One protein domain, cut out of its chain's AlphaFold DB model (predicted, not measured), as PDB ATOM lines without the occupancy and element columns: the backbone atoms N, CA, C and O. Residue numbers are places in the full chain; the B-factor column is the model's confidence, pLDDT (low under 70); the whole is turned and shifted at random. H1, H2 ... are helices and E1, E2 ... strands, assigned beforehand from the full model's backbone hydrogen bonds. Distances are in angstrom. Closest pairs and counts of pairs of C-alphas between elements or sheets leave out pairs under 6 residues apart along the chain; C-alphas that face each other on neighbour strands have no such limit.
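This is residues 25 to 103 of the 105 residues of an uncharacterized protein of Candidatus Lokiarchaeota archaeon (UniProt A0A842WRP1). A four-stranded antiparallel sheet lies between two helices: H1 runs along one face over E2 and E3, and H3 lies slantwise over E1 and E2 on the opposite face, covering only part of it. The short helix H2 lies beyond the end of H1, off the sheet, and the link after it passes the E1 edge on the way to H3. The printed part has 79 residues, with four named strands and then three named helices, in the order E1 E2 E3 E4 H1 H2 H3; the sheet's order is also E1 E2 E3 E4, and the class is mixed, helices and strands. The whole is compact, with a radius of gyration of the C-alphas of 12.7 A and spans of 33 by 25 by 25 A.

E1, residues 25 to 28, and E2, residues 32 to 38, form a hairpin at 172 degrees, with N 25 and O 36 2.8 A apart, within hydrogen-bond range. E2 and E3, residues 45 to 52, form a hairpin at 171 degrees, with N 35 and O 49 at 2.9 A. E3 and E4, residues 58 to 64, form a hairpin at 161 degrees, with N 46 and O 63 at 2.8 A. The four strands make a meander, each the antiparallel neighbour of the one before, and E1 and E4 are the edge strands. The sheet is twisted, its C-alphas lying up to 4.1 A off the best plane. H1, residues 65 to 76, is on the sheet at a height of 9.1 A, over E2 and E3, and runs along the strands, at 25 degrees to E3 on the local plane. Its closest C-alphas to E3 are those of Ala 65 and Gln 45, 5.8 A apart. H2, residues 79 to 82, is not on the sheet and meets H1 only through their link. H3, residues 91 to 101, is on the opposite face from H1, in three layers with the sheet between the two helices. Its height is 9.8 A, and it runs slantwise to the strands over E1 and E2, at 50 degrees to E1 on the local plane. The closest C-alphas of H3 and E1 are those of Val 97 and Ser 28, 6.7 A apart. H1 and H3 are apart. In H1 and H3 every O i to N i+4 pair is within hydrogen-bond range; H2 is too short for such a pair.

E1 begins at C-alpha 25, (136.817, 66.088, 142.541). E2 is 20.3 A long from first to last C-alpha, E3 23.6 A and E4 19.7 A. H1, 16.5 A long, begins at C-alpha 65, (140.598, 64.985, 129.949). H3, 15.0 A long, ends at C-alpha 101, (128.349, 54.321, 151.410).

The two C-alphas farthest apart are those of Thr 42 and Pro 54, 35.5 A. The printed part has no cut, and no link is long. The mean pLDDT of the printed part is 95.2, and no printed residue is under 70.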
ATOM      1  N   PHE A  25     138.020  65.471 142.032       97.50
ATOM      2  CA  PHE A  25     136.817  66.088 142.541       97.50
ATOM      3  C   PHE A  25     135.915  65.004 143.111       97.50
ATOM      4  O   PHE A  25     135.631  64.008 142.449       97.50
ATOM      5  N   ILE A  26     135.480  65.202 144.350       97.69
ATOM      6  CA  ILE A  26     134.569  64.300 145.042       97.69
ATOM      7  C   ILE A  26     133.474  65.158 145.669       97.69
ATOM      8  O   ILE A  26     133.765  66.090 146.427       97.69
ATOM      9  N   CYS A  27     132.219  64.826 145.386       96.44
ATOM     10  CA  CYS A  27     131.068  65.430 146.043       96.44
ATOM     11  C   CYS A  27     130.079  64.358 146.509       96.44
ATOM     12  O   CYS A  27     130.049  63.227 146.022       96.44
ATOM     13  N   SER A  28     129.307  64.710 147.530       96.25
ATOM     14  CA  SER A  28     128.489  63.763 148.270       96.25
ATOM     15  C   SER A  28     127.267  64.472 148.851       96.25
ATOM     16  O   SER A  28     127.383  65.225 149.813       96.25
ATOM     17  N   ASN A  29     126.078  64.197 148.312       93.69
ATOM     18  CA  ASN A  29     124.799  64.757 148.780       93.69
ATOM     19  C   ASN A  29     123.815  63.635 149.162       93.69
ATOM     20  O   ASN A  29     124.173  62.466 149.123       93.69
ATOM     21  N   GLU A  30     122.586  63.943 149.559       91.62
ATOM     22  CA  GLU A  30     121.615  62.914 149.971       91.62
ATOM     23  C   GLU A  30     121.241  61.898 148.867       91.62
ATOM     24  O   GLU A  30     120.810  60.789 149.180       91.62
ATOM     25  N   TYR A  31     121.448  62.235 147.590       93.00
ATOM     26  CA  TYR A  31     121.033  61.420 146.444       93.00
ATOM     27  C   TYR A  31     122.143  60.524 145.902       93.00
ATOM     28  O   TYR A  31     121.868  59.386 145.516       93.00
ATOM     29  N   TYR A  32     123.388  61.005 145.873       95.31
ATOM     30  CA  TYR A  32     124.510  60.266 145.300       95.31
ATOM     31  C   TYR A  32     125.868  60.653 145.901       95.31
ATOM     32  O   TYR A  32     126.013  61.621 146.658       95.31
ATOM     33  N   ILE A  33     126.875  59.853 145.560       97.19
ATOM     34  CA  ILE A  33     128.289  60.219 145.657       97.19
ATOM     35  C   ILE A  33     128.846  60.235 144.238       97.19
ATOM     36  O   ILE A  33     128.551  59.330 143.462       97.19
ATOM     37  N   TYR A  34     129.641  61.247 143.912       97.75
ATOM     38  CA  TYR A  34     130.315  61.385 142.625       97.75
ATOM     39  C   TYR A  34     131.810  61.579 142.840       97.75
ATOM     40  O   TYR A  34     132.232  62.297 143.751       97.75
ATOM     41  N   CYS A  35     132.608  60.945 141.989       97.81
ATOM     42  CA  CYS A  35     134.044  61.135 141.930       97.81
ATOM     43  C   CYS A  35     134.532  61.251 140.484       97.81
ATOM     44  O   CYS A  35     134.070  60.563 139.575       97.81
ATOM     45  N   LEU A  36     135.503  62.140 140.298       98.31
ATOM     46  CA  LEU A  36     136.168  62.409 139.035       98.31
ATOM     47  C   LEU A  36     137.665  62.561 139.294       98.31
ATOM     48  O   LEU A  36     138.070  63.438 140.056       98.31
ATOM     49  N   PHE A  37     138.483  61.704 138.691       98.12
ATOM     50  CA  PHE A  37     139.925  61.661 138.947       98.12
ATOM     51  C   PHE A  37     140.691  61.095 137.740       98.12
ATOM     52  O   PHE A  37     140.099  60.376 136.930       98.12
ATOM     53  N   PRO A  38     141.984  61.418 137.575       97.62
ATOM     54  CA  PRO A  38     142.797  60.883 136.490       97.62
ATOM     55  C   PRO A  38     143.034  59.381 136.673       97.62
ATOM     56  O   PRO A  38     143.257  58.904 137.784       97.62
ATOM     57  N   ALA A  39     142.995  58.647 135.564       95.88
ATOM     58  CA  ALA A  39     143.249  57.207 135.516       95.88
ATOM     59  C   ALA A  39     144.730  56.874 135.257       95.88
ATOM     60  O   ALA A  39     145.139  55.721 135.375       95.88
ATOM     61  N   ASP A  40     145.517  57.880 134.878       93.00
ATOM     62  CA  ASP A  40     146.925  57.769 134.521       93.00
ATOM     63  C   ASP A  40     147.717  59.006 134.989       93.00
ATOM     64  O   ASP A  40     147.156  60.040 135.364       93.00
ATOM     65  N   GLU A  41     149.046  58.901 134.967       91.12
ATOM     66  CA  GLU A  41     149.942  59.975 135.411       91.12
ATOM     67  C   GLU A  41     150.000  61.166 134.440       91.12
ATOM     68  O   GLU A  41     150.271  62.296 134.865       91.12
ATOM     69  N   THR A  42     149.740  60.943 133.145       94.50
ATOM     70  CA  THR A  42     149.743  61.997 132.115       94.50
ATOM     71  C   THR A  42     148.458  62.831 132.140       94.50
ATOM     72  O   THR A  42     148.431  63.930 131.582       94.50
ATOM     73  N   LYS A  43     147.433  62.366 132.869       94.38
ATOM     74  CA  LYS A  43     146.088  62.936 133.022       94.38
ATOM     75  C   LYS A  43     145.343  63.029 131.695       94.38
ATOM     76  O   LYS A  43     144.515  63.927 131.520       94.38
ATOM     77  N   GLU A  44     145.628  62.120 130.766       95.56
ATOM     78  CA  GLU A  44     144.952  62.062 129.467       95.56
ATOM     79  C   GLU A  44     143.622  61.305 129.555       95.56
ATOM     80  O   GLU A  44     142.635  61.717 128.929       95.56
ATOM     81  N   GLN A  45     143.577  60.254 130.377       97.19
ATOM     82  CA  GLN A  45     142.390  59.481 130.720       97.19
ATOM     83  C   GLN A  45     141.943  59.775 132.149       97.19
ATOM     84  O   GLN A  45     142.737  59.999 133.065       97.19
ATOM     85  N   TRP A  46     140.633  59.781 132.334       98.25
ATOM     86  CA  TRP A  46     139.972  60.090 133.589       98.25
ATOM     87  C   TRP A  46     138.865  59.080 133.841       98.25
ATOM     88  O   TRP A  46     138.250  58.573 132.906       98.25
ATOM     89  N   ILE A  47     138.591  58.827 135.113       98.31
ATOM     90  CA  ILE A  47     137.451  58.037 135.554       98.31
ATOM     91  C   ILE A  47     136.406  58.998 136.106       98.31
ATOM     92  O   ILE A  47     136.673  59.751 137.042       98.31
ATOM     93  N   GLU A  48     135.213  58.943 135.526       98.12
ATOM     94  CA  GLU A  48     133.979  59.418 136.142       98.12
ATOM     95  C   GLU A  48     133.321  58.225 136.830       98.12
ATOM     96  O   GLU A  48     133.134  57.178 136.208       98.12
ATOM     97  N   ALA A  49     132.928  58.376 138.089       98.19
ATOM     98  CA  ALA A  49     132.080  57.397 138.742       98.19
ATOM     99  C   ALA A  49     131.040  58.057 139.644       98.19
ATOM    100  O   ALA A  49     131.294  59.080 140.277       98.19
ATOM    101  N   SER A  50     129.871  57.432 139.743       97.50
ATOM    102  CA  SER A  50     128.845  57.820 140.704       97.50
ATOM    103  C   SER A  50     128.087  56.616 141.240       97.50
ATOM    104  O   SER A  50     127.942  55.604 140.554       97.50
ATOM    105  N   ILE A  51     127.595  56.734 142.471       97.38
ATOM    106  CA  ILE A  51     126.654  55.781 143.053       97.38
ATOM    107  C   ILE A  51     125.446  56.512 143.627       97.38
ATOM    108  O   ILE A  51     125.595  57.478 144.376       97.38
ATOM    109  N   THR A  52     124.249  56.045 143.287       95.44
ATOM    110  CA  THR A  52     122.973  56.611 143.740       95.44
ATOM    111  C   THR A  52     122.443  55.855 144.958       95.44
ATOM    112  O   THR A  52     122.373  54.627 144.966       95.44
ATOM    113  N   PHE A  53     122.033  56.567 146.010       91.81
ATOM    114  CA  PHE A  53     121.515  55.937 147.232       91.81
ATOM    115  C   PHE A  53     120.147  55.250 147.087       91.81
ATOM    116  O   PHE A  53     119.963  54.203 147.713       91.81
ATOM    117  N   PRO A  54     119.179  55.756 146.292       88.06
ATOM    118  CA  PRO A  54     117.860  55.123 146.204       88.06
ATOM    119  C   PRO A  54     117.908  53.655 145.741       88.06
ATOM    120  O   PRO A  54     117.272  52.768 146.319       88.06
ATOM    121  N   ASP A  55     118.700  53.369 144.715       88.56
ATOM    122  CA  ASP A  55     118.740  52.078 144.028       88.56
ATOM    123  C   ASP A  55     120.115  51.395 144.069       88.56
ATOM    124  O   ASP A  55     120.199  50.217 143.728       88.56
ATOM    125  N   GLY A  56     121.160  52.064 144.564       92.00
ATOM    126  CA  GLY A  56     122.522  51.528 144.603       92.00
ATOM    127  C   GLY A  56     123.136  51.372 143.213       92.00
ATOM    128  O   GLY A  56     124.038  50.550 143.039       92.00
ATOM    129  N   SER A  57     122.624  52.096 142.211       94.69
ATOM    130  CA  SER A  57     123.139  52.032 140.846       94.69
ATOM    131  C   SER A  57     124.516  52.679 140.779       94.69
ATOM    132  O   SER A  57     124.708  53.809 141.221       94.69
ATOM    133  N   LEU A  58     125.470  51.934 140.231       96.31
ATOM    134  CA  LEU A  58     126.832  52.380 139.979       96.31
ATOM    135  C   LEU A  58     126.969  52.716 138.494       96.31
ATOM    136  O   LEU A  58     126.751  51.850 137.647       96.31
ATOM    137  N   ASP A  59     127.372  53.945 138.195       96.81
ATOM    138  CA  ASP A  59     127.836  54.350 136.869       96.81
ATOM    139  C   ASP A  59     129.340  54.623 136.944       96.81
ATOM    140  O   ASP A  59     129.810  55.293 137.866       96.81
ATOM    141  N   LYS A  60     130.098  54.080 135.994       97.25
ATOM    142  CA  LYS A  60     131.539  54.287 135.859       97.25
ATOM    143  C   LYS A  60     131.868  54.415 134.379       97.25
ATOM    144  O   LYS A  60     131.524  53.530 133.596       97.25
ATOM    145  N   LYS A  61     132.599  55.467 134.015       97.50
ATOM    146  CA  LYS A  61     133.053  55.709 132.645       97.50
ATOM    147  C   LYS A  61     134.518  56.111 132.616       97.50
ATOM    148  O   LYS A  61     134.955  56.938 133.413       97.50
ATOM    149  N   ASP A  62     135.238  55.570 131.642       97.62
ATOM    150  CA  ASP A  62     136.554  56.054 131.242       97.62
ATOM    151  C   ASP A  62     136.366  57.139 130.171       97.62
ATOM    152  O   ASP A  62     135.654  56.945 129.180       97.62
ATOM    153  N   ILE A  63     136.943  58.315 130.399       98.12
ATOM    154  CA  ILE A  63     136.704  59.519 129.600       98.12
ATOM    155  C   ILE A  63     138.003  60.283 129.334       98.12
ATOM    156  O   ILE A  63     138.985  60.164 130.062       98.12
ATOM    157  N   SER A  64     137.998  61.126 128.299       97.88
ATOM    158  CA  SER A  64     139.118  62.026 128.016       97.88
ATOM    159  C   SER A  64     139.198  63.179 129.020       97.88
ATOM    160  O   SER A  64     138.184  63.623 129.566       97.88
ATOM    161  N   ALA A  65     140.386  63.771 129.155       96.88
ATOM    162  CA  ALA A  65     140.598  64.985 129.949       96.88
ATOM    163  C   ALA A  65     139.633  66.136 129.596       96.88
ATOM    164  O   ALA A  65     139.083  66.798 130.476       96.88
ATOM    165  N   SER A  66     139.367  66.360 128.304       96.94
ATOM    166  CA  SER A  66     138.425  67.396 127.856       96.94
ATOM    167  C   SER A  66     136.995  67.134 128.334       96.94
ATOM    168  O   SER A  66     136.292  68.062 128.736       96.94
ATOM    169  N   LYS A  67     136.569  65.866 128.335       97.69
ATOM    170  CA  LYS A  67     135.257  65.461 128.838       97.69
ATOM    171  C   LYS A  67     135.191  65.556 130.362       97.69
ATOM    172  O   LYS A  67     134.164  65.996 130.871       97.69
ATOM    173  N   ALA A  68     136.273  65.225 131.068       97.38
ATOM    174  CA  ALA A  68     136.373  65.376 132.518       97.38
ATOM    175  C   ALA A  68     136.180  66.835 132.951       97.38
ATOM    176  O   ALA A  68     135.357  67.111 133.818       97.38
ATOM    177  N   ILE A  69     136.843  67.790 132.287       96.62
ATOM    178  CA  ILE A  69     136.654  69.226 132.565       96.62
ATOM    179  C   ILE A  69     135.194  69.639 132.346       96.62
ATOM    180  O   ILE A  69     134.625  70.346 133.176       96.62
ATOM    181  N   ALA A  70     134.574  69.191 131.250       97.44
ATOM    182  CA  ALA A  70     133.173  69.502 130.979       97.44
ATOM    183  C   ALA A  70     132.244  68.966 132.083       97.44
ATOM    184  O   ALA A  70     131.379  69.698 132.553       97.44
ATOM    185  N   LEU A  71     132.447  67.724 132.530       96.81
ATOM    186  CA  LEU A  71     131.644  67.114 133.594       96.81
ATOM    187  C   LEU A  71     131.867  67.778 134.954       96.81
ATOM    188  O   LEU A  71     130.897  68.028 135.659       96.81
ATOM    189  N   LEU A  72     133.108  68.151 135.284       96.75
ATOM    190  CA  LEU A  72     133.391  68.949 136.475       96.75
ATOM    191  C   LEU A  72     132.588  70.253 136.459       96.75
ATOM    192  O   LEU A  72     131.974  70.611 137.456       96.75
ATOM    193  N   VAL A  73     132.570  70.961 135.328       96.75
ATOM    194  CA  VAL A  73     131.795  72.202 135.198       96.75
ATOM    195  C   VAL A  73     130.299  71.947 135.377       96.75
ATOM    196  O   VAL A  73     129.648  72.736 136.059       96.75
ATOM    197  N   GLU A  74     129.747  70.869 134.812       95.62
ATOM    198  CA  GLU A  74     128.340  70.509 135.036       95.62
ATOM    199  C   GLU A  74     128.048  70.225 136.513       95.62
ATOM    200  O   GLU A  74     127.069  70.742 137.047       95.62
ATOM    201  N   GLU A  75     128.926  69.500 137.202       93.56
ATOM    202  CA  GLU A  75     128.755  69.194 138.620       93.56
ATOM    203  C   GLU A  75     128.857  70.456 139.494       93.56
ATOM    204  O   GLU A  75     128.053  70.677 140.402       93.56
ATOM    205  N   LEU A  76     129.777  71.372 139.168       93.88
ATOM    206  CA  LEU A  76     129.916  72.651 139.868       93.88
ATOM    207  C   LEU A  76     128.688  73.562 139.701       93.88
ATOM    208  O   LEU A  76     128.386  74.343 140.606       93.88
ATOM    209  N   LYS A  77     127.941  73.459 138.591       94.88
ATOM    210  CA  LYS A  77     126.675  74.200 138.411       94.88
ATOM    211  C   LYS A  77     125.587  73.756 139.383       94.88
ATOM    212  O   LYS A  77     124.646  74.516 139.596       94.88
ATOM    213  N   LEU A  78     125.698  72.561 139.965       91.94
ATOM    214  CA  LEU A  78     124.744  72.041 140.945       91.94
ATOM    215  C   LEU A  78     125.053  72.514 142.375       91.94
ATOM    216  O   LEU A  78     124.198  72.402 143.255       91.94
ATOM    217  N   LEU A  79     126.231  73.104 142.621       89.25
ATOM    218  CA  LEU A  79     126.619  73.605 143.946       89.25
ATOM    219  C   LEU A  79     125.655  74.628 144.562       89.25
ATOM    220  O   LEU A  79     125.450  74.550 145.771       89.25
ATOM    221  N   PRO A  80     125.036  75.564 143.816       93.00
ATOM    222  CA  PRO A  80     124.027  76.455 144.387       93.00
ATOM    223  C   PRO A  80     122.804  75.713 144.942       93.00
ATOM    224  O   PRO A  80     122.131  76.240 145.824       93.00
ATOM    225  N   THR A  81     122.522  74.507 144.442       92.50
ATOM    226  CA  THR A  81     121.408  73.665 144.891       92.50
ATOM    227  C   THR A  81     121.804  72.807 146.087       92.50
ATOM    228  O   THR A  81     121.058  72.731 147.058       92.50
ATOM    229  N   TYR A  82     122.966  72.154 146.022       88.56
ATOM    230  CA  TYR A  82     123.369  71.166 147.028       88.56
ATOM    231  C   TYR A  82     124.241  71.726 148.151       88.56
ATOM    232  O   TYR A  82     124.358  71.087 149.189       88.56
ATOM    233  N   GLY A  83     124.834  72.903 147.963       90.81
ATOM    234  CA  GLY A  83     125.750  73.517 148.915       90.81
ATOM    235  C   GLY A  83     127.203  73.072 148.726       90.81
ATOM    236  O   GLY A  83     127.510  71.931 148.375       90.81
ATOM    237  N   ALA A  84     128.135  73.999 148.965       90.75
ATOM    238  CA  ALA A  84     129.577  73.747 148.867       90.75
ATOM    239  C   ALA A  84     130.094  72.768 149.937       90.75
ATOM    240  O   ALA A  84     131.181  72.204 149.814       90.75
ATOM    241  N   ASP A  85     129.318  72.546 150.993       92.12
ATOM    242  CA  ASP A  85     129.587  71.570 152.038       92.12
ATOM    243  C   ASP A  85     129.521  70.120 151.539       92.12
ATOM    244  O   ASP A  85     130.168  69.259 152.140       92.12
ATOM    245  N   THR A  86     128.877  69.866 150.398       94.56
ATOM    246  CA  THR A  86     128.871  68.547 149.742       94.56
ATOM    247  C   THR A  86     130.205  68.168 149.108       94.56
ATOM    248  O   THR A  86     130.444  66.987 148.858       94.56
ATOM    249  N   ILE A  87     131.105  69.132 148.880       96.44
ATOM    250  CA  ILE A  87     132.446  68.862 148.354       96.44
ATOM    251  C   ILE A  87     133.312  68.248 149.459       96.44
ATOM    252  O   ILE A  87     133.432  68.779 150.577       96.44
ATOM    253  N   VAL A  88     133.958  67.132 149.130       96.62
ATOM    254  CA  VAL A  88     134.862  66.412 150.027       96.62
ATOM    255  C   VAL A  88     136.259  67.014 149.918       96.62
ATOM    256  O   VAL A  88     137.029  66.710 149.016       96.62
ATOM    257  N   THR A  89     136.585  67.887 150.865       95.12
ATOM    258  CA  THR A  89     137.866  68.617 150.913       95.12
ATOM    259  C   THR A  89     138.772  68.190 152.068       95.12
ATOM    260  O   THR A  89     139.839  68.763 152.268       95.12
ATOM    261  N   SER A  90     138.351  67.212 152.873       96.19
ATOM    262  CA  SER A  90     139.107  66.746 154.039       96.19
ATOM    263  C   SER A  90     138.899  65.258 154.279       96.19
ATOM    264  O   SER A  90     137.845  64.708 153.954       96.19
ATOM    265  N   LYS A  91     139.881  64.629 154.934       95.00
ATOM    266  CA  LYS A  91     139.808  63.217 155.317       95.00
ATOM    267  C   LYS A  91     138.602  62.922 156.217       95.00
ATOM    268  O   LYS A  91     137.908  61.942 155.992       95.00
ATOM    269  N   ALA A  92     138.278  63.822 157.148       96.62
ATOM    270  CA  ALA A  92     137.099  63.680 158.004       96.62
ATOM    271  C   ALA A  92     135.788  63.619 157.199       96.62
ATOM    272  O   ALA A  92     134.933  62.783 157.485       96.62
ATOM    273  N   LYS A  93     135.634  64.460 156.164       96.12
ATOM    274  CA  LYS A  93     134.481  64.367 155.255       96.12
ATOM    275  C   LYS A  93     134.510  63.077 154.443       96.12
ATOM    276  O   LYS A  93     133.476  62.438 154.315       96.12
ATOM    277  N   LEU A  94     135.671  62.670 153.926       96.75
ATOM    278  CA  LEU A  94     135.799  61.412 153.185       96.75
ATOM    279  C   LEU A  94     135.337  60.214 154.027       96.75
ATOM    280  O   LEU A  94     134.599  59.367 153.534       96.75
ATOM    281  N   ASP A  95     135.724  60.171 155.302       96.56
ATOM    282  CA  ASP A  95     135.328  59.100 156.215       96.56
ATOM    283  C   ASP A  95     133.809  59.109 156.466       96.56
ATOM    284  O   ASP A  95     133.185  58.050 156.481       96.56
ATOM    285  N   GLN A  96     133.177  60.286 156.560       96.12
ATOM    286  CA  GLN A  96     131.710  60.399 156.622       96.12
ATOM    287  C   GLN A  96     131.035  59.862 155.354       96.12
ATOM    288  O   GLN A  96     130.033  59.148 155.442       96.12
ATOM    289  N   VAL A  97     131.588  60.167 154.177       96.12
ATOM    290  CA  VAL A  97     131.089  59.647 152.897       96.12
ATOM    291  C   VAL A  97     131.221  58.125 152.835       96.12
ATOM    292  O   VAL A  97     130.273  57.453 152.433       96.12
ATOM    293  N   ALA A  98     132.347  57.569 153.285       94.88
ATOM    294  CA  ALA A  98     132.567  56.126 153.336       94.88
ATOM    295  C   ALA A  98     131.596  55.417 154.299       94.88
ATOM    296  O   ALA A  98     131.055  54.366 153.960       94.88
ATOM    297  N   VAL A  99     131.310  56.009 155.465       94.88
ATOM    298  CA  VAL A  99     130.277  55.499 156.385       94.88
ATOM    299  C   VAL A  99     128.909  55.492 155.708       94.88
ATOM    300  O   VAL A  99     128.183  54.505 155.803       94.88
ATOM    301  N   ARG A 100     128.565  56.565 154.985       94.31
ATOM    302  CA  ARG A 100     127.289  56.653 154.267       94.31
ATOM    303  C   ARG A 100     127.194  55.631 153.136       94.31
ATOM    304  O   ARG A 100     126.146  55.037 152.944       94.31
ATOM    305  N   LEU A 101     128.283  55.380 152.417       93.31
ATOM    306  CA  LEU A 101     128.349  54.321 151.410       93.31
ATOM    307  C   LEU A 101     128.056  52.936 152.014       93.31
ATOM    308  O   LEU A 101     127.368  52.128 151.395       93.31
ATOM    309  N   GLY A 102     128.506  52.693 153.248       90.31
ATOM    310  CA  GLY A 102     128.224  51.472 154.010       90.31
ATOM    311  C   GLY A 102     126.754  51.264 154.398       90.31
ATOM    312  O   GLY A 102     126.424  50.226 154.953       90.31
ATOM    313  N   THR A 103     125.838  52.198 154.112       90.75
ATOM    314  CA  THR A 103     124.394  51.950 154.287       90.75
ATOM    315  C   THR A 103     123.770  51.210 153.101       90.75
ATOM    316  O   THR A 103     122.591  50.872 153.152       90.75
TER     317      THR A 103